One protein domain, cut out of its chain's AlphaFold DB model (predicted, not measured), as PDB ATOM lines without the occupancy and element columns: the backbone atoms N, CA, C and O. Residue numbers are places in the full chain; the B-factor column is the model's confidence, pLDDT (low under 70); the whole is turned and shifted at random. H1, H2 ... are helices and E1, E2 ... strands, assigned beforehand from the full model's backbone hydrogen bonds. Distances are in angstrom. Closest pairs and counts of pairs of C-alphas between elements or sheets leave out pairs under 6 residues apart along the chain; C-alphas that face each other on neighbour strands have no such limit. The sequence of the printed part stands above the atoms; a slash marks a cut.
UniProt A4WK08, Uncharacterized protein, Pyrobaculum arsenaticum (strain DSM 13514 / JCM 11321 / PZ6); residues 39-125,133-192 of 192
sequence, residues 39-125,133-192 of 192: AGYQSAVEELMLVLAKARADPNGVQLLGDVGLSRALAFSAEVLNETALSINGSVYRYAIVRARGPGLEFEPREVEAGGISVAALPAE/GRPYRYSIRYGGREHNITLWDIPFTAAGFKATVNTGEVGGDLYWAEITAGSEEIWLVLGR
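What this domain is: This is residues 39 to 125 and 133 to 192 of the 192 residues of an uncharacterized protein of Pyrobaculum arsenaticum (strain DSM 13514 / JCM 11321 / PZ6) (UniProt A4WK08). A twisted eight-strand sheet, E1 to E5 and E10 to E12, curls round helices H1 and H2, and a four-strand sheet, E6 to E9, packs over its other face as a partial sandwich with crossed strands. E11 and E12 lie in the middle. The printed part has 147 residues, with two named helices and twelve named strands in the order H1 E1 H2 E2 to E12; the class is mixed, helices and strands. The larger sheet is branched and mixed, the smaller antiparallel in the order E6 E7 E8 E9. The whole is compact and rounded, with a radius of gyration of the C-alphas of 14.0 A and spans of 39 by 35 by 30 A.

Where its parts are: H1, residues 39 to 57, is 27.1 A long and begins at C-alpha 39 (20.559, 6.282, -0.886). E1 is residues 62 to 66, H2 68 to 77, E2 78 to 82 and E3 85 to 88. E4, residues 91 to 102, is 27.7 A long and bends by 75 degrees at residue 98. E5 is residues 105 to 107, E6 111 to 114 and E7 117 to 122. E8, residues 134 to 142, and E9, 145 to 153, measure 25.1 A and 25.5 A. E10 is residues 163 to 171, 25.8 A, E11 174 to 181, 23.6 A, and E12 184 to 191, 23.1 A, ending at C-alpha 191 (0.886, -4.255, -5.621).

How they stand to each other: H1 and H2 touch, about perpendicular at 81 degrees, through residues 52 to 56 of H1 alone; the closest C-alphas are those of Arg 56 and Phe 76, 5.4 A apart. Both are on the larger sheet. Every O i to N i+4 pair in H1 and H2 is within hydrogen-bond range. E2 E3 E4 E5 and E10 E11 E12 are meanders, each strand the antiparallel neighbour of the one before. E4 has E3 and E5 on one side and E12 on the other side; N 93 and O 86 are 2.8 A apart, N 100 and O 107 2.8 A, N 96 and O 189 3.0 A. E1 is parallel to E10, with N 63 and O 163 at 2.8 A. In the smaller sheet, N 140 of E8 and O 147 of E9 are 2.8 A apart. The sandwich's sheets face each other with strands at 39 degrees; the closest C-alphas of E4 and E6, Ala 96 and Ala 114, are 5.2 A apart.

The domain as a whole: The farthest C-alphas, Gly 144 and Gly 160, are 41.4 A apart. Residues 126 to 132 are not printed, a gap of 13.9 A between C-alphas 125 and 133. Of the links printed whole, E9 to E10 is short and the others are tight. Residues 125 and 155 to 160 have pLDDT under 70.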
ATOM      1  N   ALA A  39      19.526   7.163  -1.427       84.56
ATOM      2  CA  ALA A  39      20.559   6.282  -0.886       84.56
ATOM      3  C   ALA A  39      20.017   5.377   0.234       84.56
ATOM      4  O   ALA A  39      20.290   4.183   0.232       84.56
ATOM      5  N   GLY A  40      19.202   5.922   1.145       86.69
ATOM      6  CA  GLY A  40      18.554   5.142   2.204       86.69
ATOM      7  C   GLY A  40      17.609   4.074   1.649       86.69
ATOM      8  O   GLY A  40      17.639   2.934   2.103       86.69
ATOM      9  N   TYR A  41      16.836   4.410   0.612       90.12
ATOM     10  CA  TYR A  41      15.978   3.444  -0.073       90.12
ATOM     11  C   TYR A  41      16.801   2.346  -0.757       90.12
ATOM     12  O   TYR A  41      16.460   1.172  -0.659       90.12
ATOM     13  N   GLN A  42      17.918   2.696  -1.398       91.62
ATOM     14  CA  GLN A  42      18.805   1.709  -2.008       91.62
ATOM     15  C   GLN A  42      19.417   0.760  -0.964       91.62
ATOM     16  O   GLN A  42      19.387  -0.453  -1.166       91.62
ATOM     17  N   SER A  43      19.876   1.274   0.181       92.69
ATOM     18  CA  SER A  43      20.316   0.432   1.303       92.69
ATOM     19  C   SER A  43      19.190  -0.462   1.833       92.69
ATOM     20  O   SER A  43      19.425  -1.618   2.166       92.69
ATOM     21  N   ALA A  44      17.947   0.024   1.849       93.50
ATOM     22  CA  ALA A  44      16.793  -0.786   2.221       93.50
ATOM     23  C   ALA A  44      16.493  -1.909   1.205       93.50
ATOM     24  O   ALA A  44      16.090  -3.003   1.596       93.50
ATOM     25  N   VAL A  45      16.719  -1.678  -0.094       95.12
ATOM     26  CA  VAL A  45      16.620  -2.721  -1.133       95.12
ATOM     27  C   VAL A  45      17.718  -3.776  -0.958       95.12
ATOM     28  O   VAL A  45      17.456  -4.970  -1.109       95.12
ATOM     29  N   GLU A  46      18.937  -3.367  -0.605       94.88
ATOM     30  CA  GLU A  46      20.028  -4.292  -0.266       94.88
ATOM     31  C   GLU A  46      19.684  -5.146   0.963       94.88
ATOM     32  O   GLU A  46      19.867  -6.367   0.937       94.88
ATOM     33  N   GLU A  47      19.096  -4.533   1.990       95.38
ATOM     34  CA  GLU A  47      18.614  -5.225   3.186       95.38
ATOM     35  C   GLU A  47      17.500  -6.232   2.858       95.38
ATOM     36  O   GLU A  47      17.540  -7.380   3.303       95.38
ATOM     37  N   LEU A  48      16.547  -5.861   1.994       96.31
ATOM     38  CA  LEU A  48      15.521  -6.781   1.496       96.31
ATOM     39  C   LEU A  48      16.153  -8.022   0.845       96.31
ATOM     40  O   LEU A  48      15.747  -9.152   1.134       96.31
ATOM     41  N   MET A  49      17.154  -7.835  -0.020       95.94
ATOM     42  CA  MET A  49      17.857  -8.951  -0.660       95.94
ATOM     43  C   MET A  49      18.563  -9.843   0.369       95.94
ATOM     44  O   MET A  49      18.491 -11.072   0.265       95.94
ATOM     45  N   LEU A  50      19.204  -9.246   1.377       94.44
ATOM     46  CA  LEU A  50      19.880  -9.971   2.451       94.44
ATOM     47  C   LEU A  50      18.898 -10.812   3.276       94.44
ATOM     48  O   LEU A  50      19.126 -12.007   3.483       94.44
ATOM     49  N   VAL A  51      17.796 -10.213   3.722       94.00
ATOM     50  CA  VAL A  51      16.774 -10.880   4.535       94.00
ATOM     51  C   VAL A  51      16.127 -12.040   3.765       94.00
ATOM     52  O   VAL A  51      15.992 -13.142   4.309       94.00
ATOM     53  N   LEU A  52      15.819 -11.854   2.476       95.06
ATOM     54  CA  LEU A  52      15.315 -12.928   1.609       95.06
ATOM     55  C   LEU A  52      16.332 -14.068   1.439       95.06
ATOM     56  O   LEU A  52      15.963 -15.244   1.498       95.06
ATOM     57  N   ALA A  53      17.617 -13.747   1.266       94.38
ATOM     58  CA  ALA A  53      18.672 -14.752   1.161       94.38
ATOM     59  C   ALA A  53      18.811 -15.574   2.453       94.38
ATOM     60  O   ALA A  53      18.918 -16.801   2.392       94.38
ATOM     61  N   LYS A  54      18.747 -14.923   3.623       92.25
ATOM     62  CA  LYS A  54      18.783 -15.596   4.930       92.25
ATOM     63  C   LYS A  54      17.590 -16.532   5.128       92.25
ATOM     64  O   LYS A  54      17.790 -17.673   5.539       92.25
ATOM     65  N   ALA A  55      16.378 -16.083   4.797       91.50
ATOM     66  CA  ALA A  55      15.179 -16.917   4.879       91.50
ATOM     67  C   ALA A  55      15.292 -18.161   3.977       91.50
ATOM     68  O   ALA A  55      14.973 -19.274   4.393       91.50
ATOM     69  N   ARG A  56      15.821 -18.004   2.758       92.75
ATOM     70  CA  ARG A  56      16.018 -19.119   1.817       92.75
ATOM     71  C   ARG A  56      17.109 -20.101   2.245       92.75
ATOM     72  O   ARG A  56      17.007 -21.283   1.925       92.75
ATOM     73  N   ALA A  57      18.150 -19.627   2.927       92.31
ATOM     74  CA  ALA A  57      19.292 -20.449   3.320       92.31
ATOM     75  C   ALA A  57      18.942 -21.529   4.360       92.31
ATOM     76  O   ALA A  57      19.602 -22.567   4.397       92.31
ATOM     77  N   ASP A  58      17.908 -21.315   5.180       87.56
ATOM     78  CA  ASP A  58      17.421 -22.314   6.137       87.56
ATOM     79  C   ASP A  58      15.887 -22.405   6.153       87.56
ATOM     80  O   ASP A  58      15.244 -21.882   7.067       87.56
ATOM     81  N   PRO A  59      15.278 -23.114   5.184       86.81
ATOM     82  CA  PRO A  59      13.823 -23.220   5.077       86.81
ATOM     83  C   PRO A  59      13.142 -23.833   6.302       86.81
ATOM     84  O   PRO A  59      11.984 -23.524   6.578       86.81
ATOM     85  N   ASN A  60      13.850 -24.685   7.049       87.56
ATOM     86  CA  ASN A  60      13.325 -25.320   8.258       87.56
ATOM     87  C   ASN A  60      13.335 -24.365   9.463       87.56
ATOM     88  O   ASN A  60      12.634 -24.607  10.442       87.56
ATOM     89  N   GLY A  61      14.124 -23.289   9.389       89.56
ATOM     90  CA  GLY A  61      14.207 -22.233  10.391       89.56
ATOM     91  C   GLY A  61      13.278 -21.044  10.135       89.56
ATOM     92  O   GLY A  61      13.385 -20.060  10.870       89.56
ATOM     93  N   VAL A  62      12.401 -21.100   9.122       91.88
ATOM     94  CA  VAL A  62      11.477 -20.006   8.775       91.88
ATOM     95  C   VAL A  62      10.089 -20.242   9.362       91.88
ATOM     96  O   VAL A  62       9.432 -21.239   9.060       91.88
ATOM     97  N   GLN A  63       9.600 -19.279  10.139       92.44
ATOM     98  CA  GLN A  63       8.200 -19.210  10.541       92.44
ATOM     99  C   GLN A  63       7.378 -18.464   9.483       92.44
ATOM    100  O   GLN A  63       7.744 -17.371   9.058       92.44
ATOM    101  N   LEU A  64       6.252 -19.046   9.072       93.75
ATOM    102  CA  LEU A  64       5.323 -18.446   8.114       93.75
ATOM    103  C   LEU A  64       4.036 -18.050   8.838       93.75
ATOM    104  O   LEU A  64       3.400 -18.897   9.466       93.75
ATOM    105  N   LEU A  65       3.658 -16.780   8.740       91.25
ATOM    106  CA  LEU A  65       2.480 -16.195   9.381       91.25
ATOM    107  C   LEU A  65       1.571 -15.525   8.339       91.25
ATOM    108  O   LEU A  65       1.990 -15.285   7.203       91.25
ATOM    109  N   GLY A  66       0.325 -15.241   8.728       90.44
ATOM    110  CA  GLY A  66      -0.654 -14.572   7.869       90.44
ATOM    111  C   GLY A  66      -1.105 -15.442   6.690       90.44
ATOM    112  O   GLY A  66      -1.478 -16.602   6.888       90.44
ATOM    113  N   ASP A  67      -1.076 -14.903   5.469       93.38
ATOM    114  CA  ASP A  67      -1.288 -15.700   4.255       93.38
ATOM    115  C   ASP A  67      -0.098 -16.645   4.042       93.38
ATOM    116  O   ASP A  67       0.931 -16.291   3.471       93.38
ATOM    117  N   VAL A  68      -0.235 -17.888   4.504       92.81
ATOM    118  CA  VAL A  68       0.831 -18.899   4.429       92.81
ATOM    119  C   VAL A  68       1.284 -19.162   2.987       92.81
ATOM    120  O   VAL A  68       2.451 -19.497   2.775       92.81
ATOM    121  N   GLY A  69       0.402 -19.014   1.993       94.25
ATOM    122  CA  GLY A  69       0.739 -19.205   0.585       94.25
ATOM    123  C   GLY A  69       1.666 -18.104   0.082       94.25
ATOM    124  O   GLY A  69       2.754 -18.401  -0.422       94.25
ATOM    125  N   LEU A  70       1.267 -16.845   0.274       94.88
ATOM    126  CA  LEU A  70       2.070 -15.687  -0.112       94.88
ATOM    127  C   LEU A  70       3.351 -15.584   0.725       94.88
ATOM    128  O   LEU A  70       4.422 -15.413   0.151       94.88
ATOM    129  N   SER A  71       3.282 -15.794   2.042       95.69
ATOM    130  CA  SER A  71       4.447 -15.816   2.934       95.69
ATOM    131  C   SER A  71       5.464 -16.874   2.510       95.69
ATOM    132  O   SER A  71       6.656 -16.589   2.408       95.69
ATOM    133  N   ARG A  72       5.015 -18.098   2.192       96.19
ATOM    134  CA  ARG A  72       5.898 -19.158   1.678       96.19
ATOM    135  C   ARG A  72       6.534 -18.759   0.351       96.19
ATOM    136  O   ARG A  72       7.730 -18.969   0.148       96.19
ATOM    137  N   ALA A  73       5.728 -18.233  -0.565       95.81
ATOM    138  CA  ALA A  73       6.194 -17.843  -1.881       95.81
ATOM    139  C   ALA A  73       7.212 -16.694  -1.783       95.81
ATOM    140  O   ALA A  73       8.257 -16.752  -2.431       95.81
ATOM    141  N   LEU A  74       6.970 -15.713  -0.914       95.81
ATOM    142  CA  LEU A  74       7.892 -14.620  -0.633       95.81
ATOM    143  C   LEU A  74       9.212 -15.150  -0.046       95.81
ATOM    144  O   LEU A  74      10.280 -14.850  -0.568       95.81
ATOM    145  N   ALA A  75       9.149 -16.025   0.960       94.69
ATOM    146  CA  ALA A  75      10.333 -16.592   1.609       94.69
ATOM    147  C   ALA A  75      11.253 -17.357   0.639       94.69
ATOM    148  O   ALA A  75      12.477 -17.245   0.694       94.69
ATOM    149  N   PHE A  76      10.666 -18.167  -0.247       95.81
ATOM    150  CA  PHE A  76      11.424 -19.196  -0.968       95.81
ATOM    151  C   PHE A  76      11.495 -19.001  -2.478       95.81
ATOM    152  O   PHE A  76      12.363 -19.592  -3.114       95.81
ATOM    153  N   SER A  77      10.634 -18.164  -3.053       94.88
ATOM    154  CA  SER A  77      10.568 -17.936  -4.502       94.88
ATOM    155  C   SER A  77      10.656 -16.466  -4.909       94.88
ATOM    156  O   SER A  77      10.573 -16.184  -6.101       94.88
ATOM    157  N   ALA A  78      10.815 -15.538  -3.956       96.00
ATOM    158  CA  ALA A  78      10.943 -14.127  -4.291       96.00
ATOM    159  C   ALA A  78      12.295 -13.790  -4.923       96.00
ATOM    160  O   ALA A  78      13.349 -14.176  -4.421       96.00
ATOM    161  N   GLU A  79      12.275 -13.006  -5.987       96.06
ATOM    162  CA  GLU A  79      13.468 -12.464  -6.623       96.06
ATOM    163  C   GLU A  79      13.291 -10.963  -6.813       96.06
ATOM    164  O   GLU A  79      12.311 -10.517  -7.411       96.06
ATOM    165  N   VAL A  80      14.229 -10.175  -6.285       96.19
ATOM    166  CA  VAL A  80      14.244  -8.726  -6.497       96.19
ATOM    167  C   VAL A  80      14.696  -8.475  -7.931       96.19
ATOM    168  O   VAL A  80      15.831  -8.772  -8.290       96.19
ATOM    169  N   LEU A  81      13.796  -7.947  -8.762       95.38
ATOM    170  CA  LEU A  81      14.083  -7.658 -10.168       95.38
ATOM    171  C   LEU A  81      14.753  -6.291 -10.323       95.38
ATOM    172  O   LEU A  81      15.574  -6.094 -11.215       95.38
ATOM    173  N   ASN A  82      14.345  -5.328  -9.492       93.19
ATOM    174  CA  ASN A  82      14.912  -3.985  -9.367       93.19
ATOM    175  C   ASN A  82      14.380  -3.308  -8.086       93.19
ATOM    176  O   ASN A  82      13.696  -3.933  -7.277       93.19
ATOM    177  N   GLU A  83      14.644  -2.012  -7.933       90.31
ATOM    178  CA  GLU A  83      14.255  -1.166  -6.790       90.31
ATOM    179  C   GLU A  83      12.736  -1.057  -6.540       90.31
ATOM    180  O   GLU A  83      12.308  -0.598  -5.484       90.31
ATOM    181  N   THR A  84      11.898  -1.448  -7.504       93.31
ATOM    182  CA  THR A  84      10.434  -1.263  -7.429       93.31
ATOM    183  C   THR A  84       9.628  -2.490  -7.845       93.31
ATOM    184  O   THR A  84       8.396  -2.439  -7.868       93.31
ATOM    185  N   ALA A  85      10.288  -3.581  -8.236       95.94
ATOM    186  CA  ALA A  85       9.627  -4.796  -8.688       95.94
ATOM    187  C   ALA A  85      10.315  -6.058  -8.172       95.94
ATOM    188  O   ALA A  85      11.542  -6.175  -8.185       95.94
ATOM    189  N   LEU A  86       9.497  -7.028  -7.783       96.12
ATOM    190  CA  LEU A  86       9.922  -8.349  -7.353       96.12
ATOM    191  C   LEU A  86       9.069  -9.415  -8.046       96.12
ATOM    192  O   LEU A  86       7.891  -9.207  -8.325       96.12
ATOM    193  N   SER A  87       9.664 -10.560  -8.348       96.81
ATOM    194  CA  SER A  87       8.956 -11.747  -8.824       96.81
ATOM    195  C   SER A  87       8.656 -12.632  -7.624       96.81
ATOM    196  O   SER A  87       9.592 -13.014  -6.937       96.81
ATOM    197  N   ILE A  88       7.393 -12.973  -7.361       96.44
ATOM    198  CA  ILE A  88       7.004 -14.000  -6.383       96.44
ATOM    199  C   ILE A  88       6.336 -15.134  -7.143       96.44
ATOM    200  O   ILE A  88       5.271 -14.944  -7.734       96.44
ATOM    201  N   ASN A  89       6.939 -16.322  -7.110       93.75
ATOM    202  CA  ASN A  89       6.398 -17.519  -7.757       93.75
ATOM    203  C   ASN A  89       6.007 -17.275  -9.235       93.75
ATOM    204  O   ASN A  89       4.934 -17.669  -9.692       93.75
ATOM    205  N   GLY A  90       6.856 -16.541  -9.963       90.19
ATOM    206  CA  GLY A  90       6.658 -16.197 -11.375       90.19
ATOM    207  C   GLY A  90       5.659 -15.067 -11.653       90.19
ATOM    208  O   GLY A  90       5.491 -14.693 -12.811       90.19
ATOM    209  N   SER A  91       5.002 -14.505 -10.633       94.88
ATOM    210  CA  SER A  91       4.167 -13.303 -10.765       94.88
ATOM    211  C   SER A  91       4.958 -12.060 -10.371       94.88
ATOM    212  O   SER A  91       5.626 -12.059  -9.341       94.88
ATOM    213  N   VAL A  92       4.875 -10.995 -11.167       96.06
ATOM    214  CA  VAL A  92       5.545  -9.723 -10.862       96.06
ATOM    215  C   VAL A  92       4.669  -8.900  -9.927       96.06
ATOM    216  O   VAL A  92       3.501  -8.683 -10.220       96.06
ATOM    217  N   TYR A  93       5.262  -8.417  -8.842       97.06
ATOM    218  CA  TYR A  93       4.675  -7.462  -7.914       97.06
ATOM    219  C   TYR A  93       5.493  -6.175  -7.957       97.06
ATOM    220  O   TYR A  93       6.727  -6.196  -7.955       97.06
ATOM    221  N   ARG A  94       4.802  -5.042  -7.969       96.62
ATOM    222  CA  ARG A  94       5.373  -3.754  -7.582       96.62
ATOM    223  C   ARG A  94       5.528  -3.723  -6.075       96.62
ATOM    224  O   ARG A  94       4.697  -4.292  -5.370       96.62
ATOM    225  N   TYR A  95       6.567  -3.063  -5.583       96.31
ATOM    226  CA  TYR A  95       6.736  -2.900  -4.149       96.31
ATOM    227  C   TYR A  95       7.232  -1.517  -3.757       96.31
ATOM    228  O   TYR A  95       7.898  -0.834  -4.535       96.31
ATOM    229  N   ALA A  96       6.904  -1.150  -2.521       95.81
ATOM    230  CA  ALA A  96       7.478  -0.027  -1.804       95.81
ATOM    231  C   ALA A  96       7.946  -0.509  -0.428       95.81
ATOM    232  O   ALA A  96       7.204  -1.200   0.277       95.81
ATOM    233  N   ILE A  97       9.169  -0.145  -0.051       96.00
ATOM    234  CA  ILE A  97       9.681  -0.373   1.301       96.00
ATOM    235  C   ILE A  97       9.195   0.769   2.184       96.00
ATOM    236  O   ILE A  97       9.481   1.934   1.910       96.00
ATOM    237  N   VAL A  98       8.460   0.430   3.238       94.88
ATOM    238  CA  VAL A  98       7.917   1.413   4.192       94.88
ATOM    239  C   VAL A  98       8.700   1.443   5.496       94.88
ATOM    240  O   VAL A  98       8.563   2.384   6.275       94.88
ATOM    241  N   ARG A  99       9.521   0.413   5.727       94.31
ATOM    242  CA  ARG A  99      10.441   0.328   6.852       94.31
ATOM    243  C   ARG A  99      11.541  -0.696   6.584       94.31
ATOM    244  O   ARG A  99      11.252  -1.773   6.066       94.31
ATOM    245  N   ALA A 100      12.770  -0.374   6.967       94.00
ATOM    246  CA  ALA A 100      13.889  -1.305   7.031       94.00
ATOM    247  C   ALA A 100      14.738  -1.020   8.272       94.00
ATOM    248  O   ALA A 100      15.022   0.141   8.582       94.00
ATOM    249  N   ARG A 101      15.154  -2.070   8.974       91.38
ATOM    250  CA  ARG A 101      16.077  -1.989  10.109       91.38
ATOM    251  C   ARG A 101      17.132  -3.075   9.981       91.38
ATOM    252  O   ARG A 101      16.813  -4.207   9.637       91.38
ATOM    253  N   GLY A 102      18.375  -2.736  10.285       88.06
ATOM    254  CA  GLY A 102      19.503  -3.661  10.247       88.06
ATOM    255  C   GLY A 102      20.752  -3.042  10.872       88.06
ATOM    256  O   GLY A 102      20.722  -1.889  11.314       88.06
ATOM    257  N   PRO A 103      21.873  -3.777  10.950       87.81
ATOM    258  CA  PRO A 103      23.129  -3.243  11.465       87.81
ATOM    259  C   PRO A 103      23.588  -1.989  10.699       87.81
ATOM    260  O   PRO A 103      24.123  -2.076   9.598       87.81
ATOM    261  N   GLY A 104      23.403  -0.810  11.301       85.94
ATOM    262  CA  GLY A 104      23.749   0.475  10.682       85.94
ATOM    263  C   GLY A 104      22.726   1.005   9.669       85.94
ATOM    264  O   GLY A 104      23.025   1.983   8.989       85.94
ATOM    265  N   LEU A 105      21.539   0.394   9.587       88.44
ATOM    266  CA  LEU A 105      20.431   0.833   8.741       88.44
ATOM    267  C   LEU A 105      19.193   1.119   9.593       88.44
ATOM    268  O   LEU A 105      18.672   0.236  10.274       88.44
ATOM    269  N   GLU A 106      18.688   2.342   9.480       90.69
ATOM    270  CA  GLU A 106      17.356   2.727   9.930       90.69
ATOM    271  C   GLU A 106      16.701   3.515   8.798       90.69
ATOM    272  O   GLU A 106      17.164   4.585   8.408       90.69
ATOM    273  N   PHE A 107      15.669   2.927   8.202       90.44
ATOM    274  CA  PHE A 107      14.920   3.520   7.107       90.44
ATOM    275  C   PHE A 107      13.439   3.468   7.456       90.44
ATOM    276  O   PHE A 107      12.839   2.396   7.490       90.44
ATOM    277  N   GLU A 108      12.844   4.625   7.727       90.62
ATOM    278  CA  GLU A 108      11.428   4.747   8.076       90.62
ATOM    279  C   GLU A 108      10.875   6.062   7.494       90.62
ATOM    280  O   GLU A 108      10.710   7.058   8.202       90.62
ATOM    281  N   PRO A 109      10.663   6.122   6.167       88.25
ATOM    282  CA  PRO A 109      10.264   7.351   5.502       88.25
ATOM    283  C   PRO A 109       8.838   7.752   5.890       88.25
ATOM    284  O   PRO A 109       7.941   6.918   6.014       88.25
ATOM    285  N   ARG A 110       8.598   9.064   5.995       90.00
ATOM    286  CA  ARG A 110       7.232   9.592   6.156       90.00
ATOM    287  C   ARG A 110       6.383   9.392   4.909       90.00
ATOM    288  O   ARG A 110       5.185   9.178   5.028       90.00
ATOM    289  N   GLU A 111       6.998   9.482   3.737       90.69
ATOM    290  CA  GLU A 111       6.350   9.288   2.445       90.69
ATOM    291  C   GLU A 111       7.294   8.516   1.524       90.69
ATOM    292  O   GLU A 111       8.503   8.761   1.513       90.69
ATOM    293  N   VAL A 112       6.748   7.576   0.757       91.44
ATOM    294  CA  VAL A 112       7.479   6.831  -0.271       91.44
ATOM    295  C   VAL A 112       6.598   6.669  -1.504       91.44
ATOM    296  O   VAL A 112       5.420   6.330  -1.406       91.44
ATOM    297  N   GLU A 113       7.178   6.899  -2.679       91.62
ATOM    298  CA  GLU A 113       6.544   6.623  -3.965       91.62
ATOM    299  C   GLU A 113       7.458   5.714  -4.790       91.62
ATOM    300  O   GLU A 113       8.546   6.107  -5.211       91.62
ATOM    301  N   ALA A 114       7.026   4.470  -4.995       88.44
ATOM    302  CA  ALA A 114       7.806   3.442  -5.670       88.44
ATOM    303  C   ALA A 114       6.889   2.507  -6.464       88.44
ATOM    304  O   ALA A 114       5.876   2.023  -5.966       88.44
ATOM    305  N   GLY A 115       7.215   2.265  -7.737       84.88
ATOM    306  CA  GLY A 115       6.492   1.286  -8.558       84.88
ATOM    307  C   GLY A 115       4.998   1.577  -8.762       84.88
ATOM    308  O   GLY A 115       4.234   0.645  -8.995       84.88
ATOM    309  N   GLY A 116       4.569   2.842  -8.671       89.00
ATOM    310  CA  GLY A 116       3.151   3.230  -8.737       89.00
ATOM    311  C   GLY A 116       2.376   3.035  -7.427       89.00
ATOM    312  O   GLY A 116       1.158   3.213  -7.411       89.00
ATOM    313  N   ILE A 117       3.071   2.677  -6.346       93.94
ATOM    314  CA  ILE A 117       2.564   2.657  -4.976       93.94
ATOM    315  C   ILE A 117       3.022   3.950  -4.307       93.94
ATOM    316  O   ILE A 117       4.211   4.258  -4.302       93.94
ATOM    317  N   SER A 118       2.082   4.694  -3.736       94.31
ATOM    318  CA  SER A 118       2.373   5.832  -2.866       94.31
ATOM    319  C   SER A 118       1.957   5.463  -1.451       94.31
ATOM    320  O   SER A 118       0.837   4.996  -1.249       94.31
ATOM    321  N   VAL A 119       2.856   5.621  -0.487       94.06
ATOM    322  CA  VAL A 119       2.592   5.348   0.923       94.06
ATOM    323  C   VAL A 119       2.944   6.576   1.745       94.06
ATOM    324  O   VAL A 119       4.026   7.131   1.582       94.06
ATOM    325  N   ALA A 120       2.051   6.969   2.648       94.81
ATOM    326  CA  ALA A 120       2.263   8.045   3.606       94.81
ATOM    327  C   ALA A 120       2.020   7.538   5.031       94.81
ATOM    328  O   ALA A 120       0.978   6.946   5.323       94.81
ATOM    329  N   ALA A 121       2.971   7.776   5.930       92.12
ATOM    330  CA  ALA A 121       2.838   7.493   7.349       92.12
ATOM    331  C   ALA A 121       1.777   8.416   7.963       92.12
ATOM    332  O   ALA A 121       1.836   9.642   7.856       92.12
ATOM    333  N   LEU A 122       0.792   7.817   8.626       91.81
ATOM    334  CA  LEU A 122      -0.270   8.536   9.314       91.81
ATOM    335  C   LEU A 122       0.140   8.817  10.766       91.81
ATOM    336  O   LEU A 122       0.816   7.991  11.387       91.81
ATOM    337  N   PRO A 123      -0.310   9.939  11.353       84.56
ATOM    338  CA  PRO A 123      -0.040  10.242  12.750       84.56
ATOM    339  C   PRO A 123      -0.494   9.116  13.685       84.56
ATOM    340  O   PRO A 123      -1.575   8.529  13.525       84.56
ATOM    341  N   ALA A 124       0.320   8.862  14.708       72.31
ATOM    342  CA  ALA A 124      -0.074   8.016  15.823       72.31
ATOM    343  C   ALA A 124      -1.314   8.613  16.508       72.31
ATOM    344  O   ALA A 124      -1.402   9.828  16.704       72.31
ATOM    345  N   GLU A 125      -2.284   7.777  16.880       68.44
ATOM    346  CA  GLU A 125      -3.430   8.265  17.649       68.44
ATOM    347  C   GLU A 125      -2.965   8.652  19.052       68.44
ATOM    348  O   GLU A 125      -2.391   7.837  19.773       68.44
ATOM    349  N   GLY A 133       2.450  -3.989  21.356       75.25
ATOM    350  CA  GLY A 133       3.329  -3.612  20.241       75.25
ATOM    351  C   GLY A 133       3.196  -2.136  19.874       75.25
ATOM    352  O   GLY A 133       2.254  -1.466  20.306       75.25
ATOM    353  N   ARG A 134       4.135  -1.612  19.080       84.12
ATOM    354  CA  ARG A 134       4.064  -0.239  18.564       84.12
ATOM    355  C   ARG A 134       3.305  -0.231  17.226       84.12
ATOM    356  O   ARG A 134       3.748  -0.899  16.293       84.12
ATOM    357  N   PRO A 135       2.189   0.513  17.104       87.00
ATOM    358  CA  PRO A 135       1.466   0.627  15.843       87.00
ATOM    359  C   PRO A 135       2.157   1.602  14.891       87.00
ATOM    360  O   PRO A 135       2.572   2.689  15.292       87.00
ATOM    361  N   TYR A 136       2.171   1.245  13.613       90.12
ATOM    362  CA  TYR A 136       2.589   2.090  12.503       90.12
ATOM    363  C   TYR A 136       1.446   2.139  11.506       90.12
ATOM    364  O   TYR A 136       0.961   1.109  11.037       90.12
ATOM    365  N   ARG A 137       0.964   3.345  11.230       92.50
ATOM    366  CA  ARG A 137      -0.215   3.560  10.399       92.50
ATOM    367  C   ARG A 137       0.216   4.140   9.071       92.50
ATOM    368  O   ARG A 137       1.032   5.055   9.048       92.50
ATOM    369  N   TYR A 138      -0.378   3.655   7.993       94.44
ATOM    370  CA  TYR A 138      -0.048   4.091   6.644       94.44
ATOM    371  C   TYR A 138      -1.323   4.310   5.832       94.44
ATOM    372  O   TYR A 138      -2.243   3.497   5.926       94.44
ATOM    373  N   SER A 139      -1.364   5.378   5.034       95.69
ATOM    374  CA  SER A 139      -2.252   5.490   3.874       95.69
ATOM    375  C   SER A 139      -1.483   5.021   2.647       95.69
ATOM    376  O   SER A 139      -0.352   5.447   2.421       95.69
ATOM    377  N   ILE A 140      -2.077   4.113   1.880       95.94
ATOM    378  CA  ILE A 140      -1.489   3.497   0.698       95.94
ATOM    379  C   ILE A 140      -2.398   3.759  -0.490       95.94
ATOM    380  O   ILE A 140      -3.561   3.357  -0.487       95.94
ATOM    381  N   ARG A 141      -1.844   4.345  -1.549       94.94
ATOM    382  CA  ARG A 141      -2.521   4.539  -2.827       94.94
ATOM    383  C   ARG A 141      -1.910   3.654  -3.909       94.94
ATOM    384  O   ARG A 141      -0.722   3.764  -4.205       94.94
ATOM    385  N   TYR A 142      -2.741   2.826  -4.536       93.56
ATOM    386  CA  TYR A 142      -2.367   1.941  -5.641       93.56
ATOM    387  C   TYR A 142      -3.553   1.740  -6.593       93.56
ATOM    388  O   TYR A 142      -4.695   1.616  -6.154       93.56
ATOM    389  N   GLY A 143      -3.314   1.763  -7.909       90.25
ATOM    390  CA  GLY A 143      -4.375   1.548  -8.908       90.25
ATOM    391  C   GLY A 143      -5.556   2.531  -8.815       90.25
ATOM    392  O   GLY A 143      -6.686   2.177  -9.144       90.25
ATOM    393  N   GLY A 144      -5.322   3.750  -8.315       89.06
ATOM    394  CA  GLY A 144      -6.369   4.756  -8.087       89.06
ATOM    395  C   GLY A 144      -7.244   4.517  -6.850       89.06
ATOM    396  O   GLY A 144      -8.209   5.251  -6.651       89.06
ATOM    397  N   ARG A 145      -6.922   3.520  -6.018       92.44
ATOM    398  CA  ARG A 145      -7.583   3.244  -4.737       92.44
ATOM    399  C   ARG A 145      -6.676   3.633  -3.581       92.44
ATOM    400  O   ARG A 145      -5.459   3.535  -3.706       92.44
ATOM    401  N   GLU A 146      -7.276   4.057  -2.477       95.06
ATOM    402  CA  GLU A 146      -6.583   4.417  -1.240       95.06
ATOM    403  C   GLU A 146      -7.033   3.493  -0.102       95.06
ATOM    404  O   GLU A 146      -8.226   3.217   0.045       95.06
ATOM    405  N   HIS A 147      -6.077   3.007   0.682       94.06
ATOM    406  CA  HIS A 147      -6.277   2.065   1.775       94.06
ATOM    407  C   HIS A 147      -5.492   2.513   3.002       94.06
ATOM    408  O   HIS A 147      -4.312   2.832   2.894       94.06
ATOM    409  N   ASN A 148      -6.111   2.450   4.180       94.06
ATOM    410  CA  ASN A 148      -5.419   2.706   5.437       94.06
ATOM    411  C   ASN A 148      -5.133   1.388   6.148       94.06
ATOM    412  O   ASN A 148      -6.055   0.611   6.399       94.06
ATOM    413  N   ILE A 149      -3.874   1.164   6.509       92.31
ATOM    414  CA  ILE A 149      -3.453  -0.029   7.246       92.31
ATOM    415  C   ILE A 149      -2.746   0.345   8.540       92.31
ATOM    416  O   ILE A 149      -2.227   1.449   8.698       92.31
ATOM    417  N   THR A 150      -2.738  -0.594   9.480       91.31
ATOM    418  CA  THR A 150      -1.919  -0.517  10.691       91.31
ATOM    419  C   THR A 150      -1.072  -1.775  10.771       91.31
ATOM    420  O   THR A 150      -1.616  -2.873  10.876       91.31
ATOM    421  N   LEU A 151       0.242  -1.600  10.705       89.81
ATOM    422  CA  LEU A 151       1.230  -2.645  10.934       89.81
ATOM    423  C   LEU A 151       1.734  -2.544  12.371       89.81
ATOM    424  O   LEU A 151       1.823  -1.451  12.937       89.81
ATOM    425  N   TRP A 152       2.025  -3.687  12.979       85.69
ATOM    426  CA  TRP A 152       2.360  -3.771  14.394       85.69
ATOM    427  C   TRP A 152       3.778  -4.280  14.563       85.69
ATOM    428  O   TRP A 152       4.063  -5.428  14.254       85.69
ATOM    429  N   ASP A 153       4.633  -3.432  15.124       82.06
ATOM    430  CA  ASP A 153       5.936  -3.843  15.633       82.06
ATOM    431  C   ASP A 153       5.712  -4.491  16.995       82.06
ATOM    432  O   ASP A 153       5.582  -3.822  18.031       82.06
ATOM    433  N   ILE A 154       5.534  -5.803  16.962       72.69
ATOM    434  CA  ILE A 154       5.379  -6.613  18.156       72.69
ATOM    435  C   ILE A 154       6.772  -7.147  18.475       72.69
ATOM    436  O   ILE A 154       7.308  -7.910  17.671       72.69
ATOM    437  N   PRO A 155       7.354  -6.816  19.642       62.22
ATOM    438  CA  PRO A 155       8.603  -7.411  20.083       62.22
ATOM    439  C   PRO A 155       8.346  -8.882  20.426       62.22
ATOM    440  O   PRO A 155       8.183  -9.268  21.585       62.22
ATOM    441  N   PHE A 156       8.247  -9.726  19.402       55.38
ATOM    442  CA  PHE A 156       8.200 -11.157  19.583       55.38
ATOM    443  C   PHE A 156       9.546 -11.581  20.146       55.38
ATOM    444  O   PHE A 156      10.607 -11.316  19.582       55.38
ATOM    445  N   THR A 157       9.512 -12.308  21.257       48.41
ATOM    446  CA  THR A 157      10.636 -13.166  21.606       48.41
ATOM    447  C   THR A 157      10.614 -14.305  20.588       48.41
ATOM    448  O   THR A 157       9.960 -15.320  20.812       48.41
ATOM    449  N   ALA A 158      11.255 -14.110  19.429       52.47
ATOM    450  CA  ALA A 158      11.434 -15.108  18.372       52.47
ATOM    451  C   ALA A 158      12.386 -16.227  18.837       52.47
ATOM    452  O   ALA A 158      13.387 -16.548  18.200       52.47
ATOM    453  N   ALA A 159      12.113 -16.799  20.009       48.72
ATOM    454  CA  ALA A 159      12.881 -17.873  20.602       48.72
ATOM    455  C   ALA A 159      12.628 -19.153  19.795       48.72
ATOM    456  O   ALA A 159      11.761 -19.953  20.128       48.72
ATOM    457  N   GLY A 160      13.377 -19.321  18.704       62.41
ATOM    458  CA  GLY A 160      13.477 -20.590  17.981       62.41
ATOM    459  C   GLY A 160      13.588 -20.488  16.463       62.41
ATOM    460  O   GLY A 160      14.092 -21.430  15.855       62.41
ATOM    461  N   PHE A 161      13.173 -19.379  15.845       76.19
ATOM    462  CA  PHE A 161      13.177 -19.231  14.385       76.19
ATOM    463  C   PHE A 161      14.293 -18.297  13.920       76.19
ATOM    464  O   PHE A 161      14.596 -17.298  14.568       76.19
ATOM    465  N   LYS A 162      14.917 -18.632  12.787       86.06
ATOM    466  CA  LYS A 162      15.966 -17.809  12.165       86.06
ATOM    467  C   LYS A 162      15.388 -16.685  11.319       86.06
ATOM    468  O   LYS A 162      16.035 -15.650  11.181       86.06
ATOM    469  N   ALA A 163      14.197 -16.895  10.762       90.81
ATOM    470  CA  ALA A 163      13.446 -15.861  10.075       90.81
ATOM    471  C   ALA A 163      11.938 -16.028  10.294       90.81
ATOM    472  O   ALA A 163      11.449 -17.140  10.490       90.81
ATOM    473  N   THR A 164      11.212 -14.923  10.197       91.88
ATOM    474  CA  THR A 164       9.751 -14.874  10.207       91.88
ATOM    475  C   THR A 164       9.298 -14.123   8.970       91.88
ATOM    476  O   THR A 164       9.831 -13.057   8.677       91.88
ATOM    477  N   VAL A 165       8.334 -14.677   8.239       94.25
ATOM    478  CA  VAL A 165       7.697 -14.029   7.090       94.25
ATOM    479  C   VAL A 165       6.205 -13.972   7.356       94.25
ATOM    480  O   VAL A 165       5.557 -15.006   7.544       94.25
ATOM    481  N   ASN A 166       5.663 -12.766   7.371       94.25
ATOM    482  CA  ASN A 166       4.273 -12.490   7.671       94.25
ATOM    483  C   ASN A 166       3.685 -11.650   6.542       94.25
ATOM    484  O   ASN A 166       4.283 -10.659   6.138       94.25
ATOM    485  N   THR A 167       2.544 -12.055   6.000       96.19
ATOM    486  CA  THR A 167       1.911 -11.341   4.887       96.19
ATOM    487  C   THR A 167       0.411 -11.255   5.086       96.19
ATOM    488  O   THR A 167      -0.196 -12.105   5.740       96.19
ATOM    489  N   GLY A 168      -0.212 -10.241   4.499       94.44
ATOM    490  CA  GLY A 168      -1.661 -10.114   4.512       94.44
ATOM    491  C   GLY A 168      -2.185  -9.283   3.355       94.44
ATOM    492  O   GLY A 168      -1.492  -8.420   2.817       94.44
ATOM    493  N   GLU A 169      -3.429  -9.546   2.972       94.81
ATOM    494  CA  GLU A 169      -4.144  -8.730   1.997       94.81
ATOM    495  C   GLU A 169      -4.600  -7.417   2.646       94.81
ATOM    496  O   GLU A 169      -5.109  -7.396   3.768       94.81
ATOM    497  N   VAL A 170      -4.410  -6.312   1.926       92.00
ATOM    498  CA  VAL A 170      -4.971  -4.999   2.264       92.00
ATOM    499  C   VAL A 170      -6.322  -4.821   1.573       92.00
ATOM    500  O   VAL A 170      -7.291  -4.375   2.187       92.00
ATOM    501  N   GLY A 171      -6.383  -5.184   0.291       87.25
ATOM    502  CA  GLY A 171      -7.619  -5.278  -0.471       87.25
ATOM    503  C   GLY A 171      -7.377  -5.276  -1.977       87.25
ATOM    504  O   GLY A 171      -6.687  -4.403  -2.504       87.25
ATOM    505  N   GLY A 172      -8.004  -6.219  -2.682       86.38
ATOM    506  CA  GLY A 172      -7.848  -6.344  -4.131       86.38
ATOM    507  C   GLY A 172      -6.444  -6.838  -4.470       86.38
ATOM    508  O   GLY A 172      -6.038  -7.893  -4.002       86.38
ATOM    509  N   ASP A 173      -5.697  -6.060  -5.251       91.38
ATOM    510  CA  ASP A 173      -4.351  -6.430  -5.708       91.38
ATOM    511  C   ASP A 173      -3.234  -5.875  -4.798       91.38
ATOM    512  O   ASP A 173      -2.073  -5.814  -5.200       91.38
ATOM    513  N   LEU A 174      -3.576  -5.437  -3.579       95.44
ATOM    514  CA  LEU A 174      -2.654  -4.819  -2.624       95.44
ATOM    515  C   LEU A 174      -2.460  -5.695  -1.380       95.44
ATOM    516  O   LEU A 174      -3.425  -6.082  -0.716       95.44
ATOM    517  N   TYR A 175      -1.202  -5.931  -1.021       96.44
ATOM    518  CA  TYR A 175      -0.776  -6.748   0.113       96.44
ATOM    519  C   TYR A 175       0.289  -6.016   0.929       96.44
ATOM    520  O   TYR A 175       0.943  -5.090   0.446       96.44
ATOM    521  N   TRP A 176       0.500  -6.458   2.159       96.62
ATOM    522  CA  TRP A 176       1.660  -6.085   2.960       96.62
ATOM    523  C   TRP A 176       2.479  -7.327   3.295       96.62
ATOM    524  O   TRP A 176       1.957  -8.445   3.340       96.62
ATOM    525  N   ALA A 177       3.767  -7.119   3.526       96.62
ATOM    526  CA  ALA A 177       4.670  -8.152   3.988       96.62
ATOM    527  C   ALA A 177       5.634  -7.602   5.031       96.62
ATOM    528  O   ALA A 177       6.103  -6.474   4.930       96.62
ATOM    529  N   GLU A 178       5.957  -8.434   6.000       95.19
ATOM    530  CA  GLU A 178       6.989  -8.228   6.997       95.19
ATOM    531  C   GLU A 178       7.913  -9.438   6.949       95.19
ATOM    532  O   GLU A 178       7.459 -10.587   6.954       95.19
ATOM    533  N   ILE A 179       9.215  -9.179   6.887       94.38
ATOM    534  CA  ILE A 179      10.223 -10.223   6.978       94.38
ATOM    535  C   ILE A 179      11.256  -9.812   8.014       94.38
ATOM    536  O   ILE A 179      11.863  -8.751   7.903       94.38
ATOM    537  N   THR A 180      11.486 -10.682   8.988       92.06
ATOM    538  CA  THR A 180      12.506 -10.505  10.023       92.06
ATOM    539  C   THR A 180      13.482 -11.667   9.936       92.06
ATOM    540  O   THR A 180      13.047 -12.813   9.867       92.06
ATOM    541  N   ALA A 181      14.789 -11.415   9.955       90.50
ATOM    542  CA  ALA A 181      15.808 -12.463   9.954       90.50
ATOM    543  C   ALA A 181      17.023 -12.060  10.795       90.50
ATOM    544  O   ALA A 181      17.946 -11.426  10.291       90.50
ATOM    545  N   GLY A 182      17.054 -12.480  12.063       86.50
ATOM    546  CA  GLY A 182      18.062 -12.033  13.025       86.50
ATOM    547  C   GLY A 182      17.694 -10.682  13.637       86.50
ATOM    548  O   GLY A 182      16.643 -10.561  14.260       86.50
ATOM    549  N   SER A 183      18.573  -9.693  13.487       86.50
ATOM    550  CA  SER A 183      18.334  -8.294  13.888       86.50
ATOM    551  C   SER A 183      17.780  -7.433  12.750       86.50
ATOM    552  O   SER A 183      17.525  -6.247  12.937       86.50
ATOM    553  N   GLU A 184      17.656  -8.027  11.570       91.25
ATOM    554  CA  GLU A 184      17.255  -7.387  10.333       91.25
ATOM    555  C   GLU A 184      15.749  -7.541  10.112       91.25
ATOM    556  O   GLU A 184      15.185  -8.619  10.323       91.25
ATOM    557  N   GLU A 185      15.101  -6.469   9.670       92.56
ATOM    558  CA  GLU A 185      13.661  -6.379   9.456       92.56
ATOM    559  C   GLU A 185      13.363  -5.537   8.215       92.56
ATOM    560  O   GLU A 185      13.938  -4.465   8.024       92.56
ATOM    561  N   ILE A 186      12.423  -5.999   7.393       95.62
ATOM    562  CA  ILE A 186      11.930  -5.276   6.223       95.62
ATOM    563  C   ILE A 186      10.406  -5.349   6.161       95.62
ATOM    564  O   ILE A 186       9.821  -6.430   6.267       95.62
ATOM    565  N   TRP A 187       9.756  -4.203   5.965       96.38
ATOM    566  CA  TRP A 187       8.321  -4.120   5.715       96.38
ATOM    567  C   TRP A 187       8.054  -3.577   4.314       96.38
ATOM    568  O   TRP A 187       8.584  -2.539   3.904       96.38
ATOM    569  N   LEU A 188       7.189  -4.281   3.593       96.38
ATOM    570  CA  LEU A 188       6.855  -4.036   2.202       96.38
ATOM    571  C   LEU A 188       5.358  -3.807   2.048       96.38
ATOM    572  O   LEU A 188       4.534  -4.471   2.677       96.38
ATOM    573  N   VAL A 189       5.023  -2.944   1.103       97.06
ATOM    574  CA  VAL A 189       3.715  -2.918   0.454       97.06
ATOM    575  C   VAL A 189       3.888  -3.499  -0.942       97.06
ATOM    576  O   VAL A 189       4.820  -3.119  -1.645       97.06
ATOM    577  N   LEU A 190       3.010  -4.420  -1.334       96.94
ATOM    578  CA  LEU A 190       3.066  -5.166  -2.589       96.94
ATOM    579  C   LEU A 190       1.806  -4.886  -3.413       96.94
ATOM    580  O   LEU A 190       0.704  -5.136  -2.937       96.94
ATOM    581  N   GLY A 191       1.966  -4.412  -4.644       95.38
ATOM    582  CA  GLY A 191       0.886  -4.255  -5.621       95.38
ATOM    583  C   GLY A 191       1.061  -5.244  -6.770       95.38
ATOM    584  O   GLY A 191       2.133  -5.268  -7.377       95.38
ATOM    585  N   ARG A 192       0.059  -6.074  -7.051       89.44
ATOM    586  CA  ARG A 192       0.098  -7.091  -8.110       89.44
ATOM    587  C   ARG A 192      -0.419  -6.571  -9.449       89.44
ATOM    588  O   ARG A 192      -1.445  -5.862  -9.454       89.44
TER     589      ARG A 192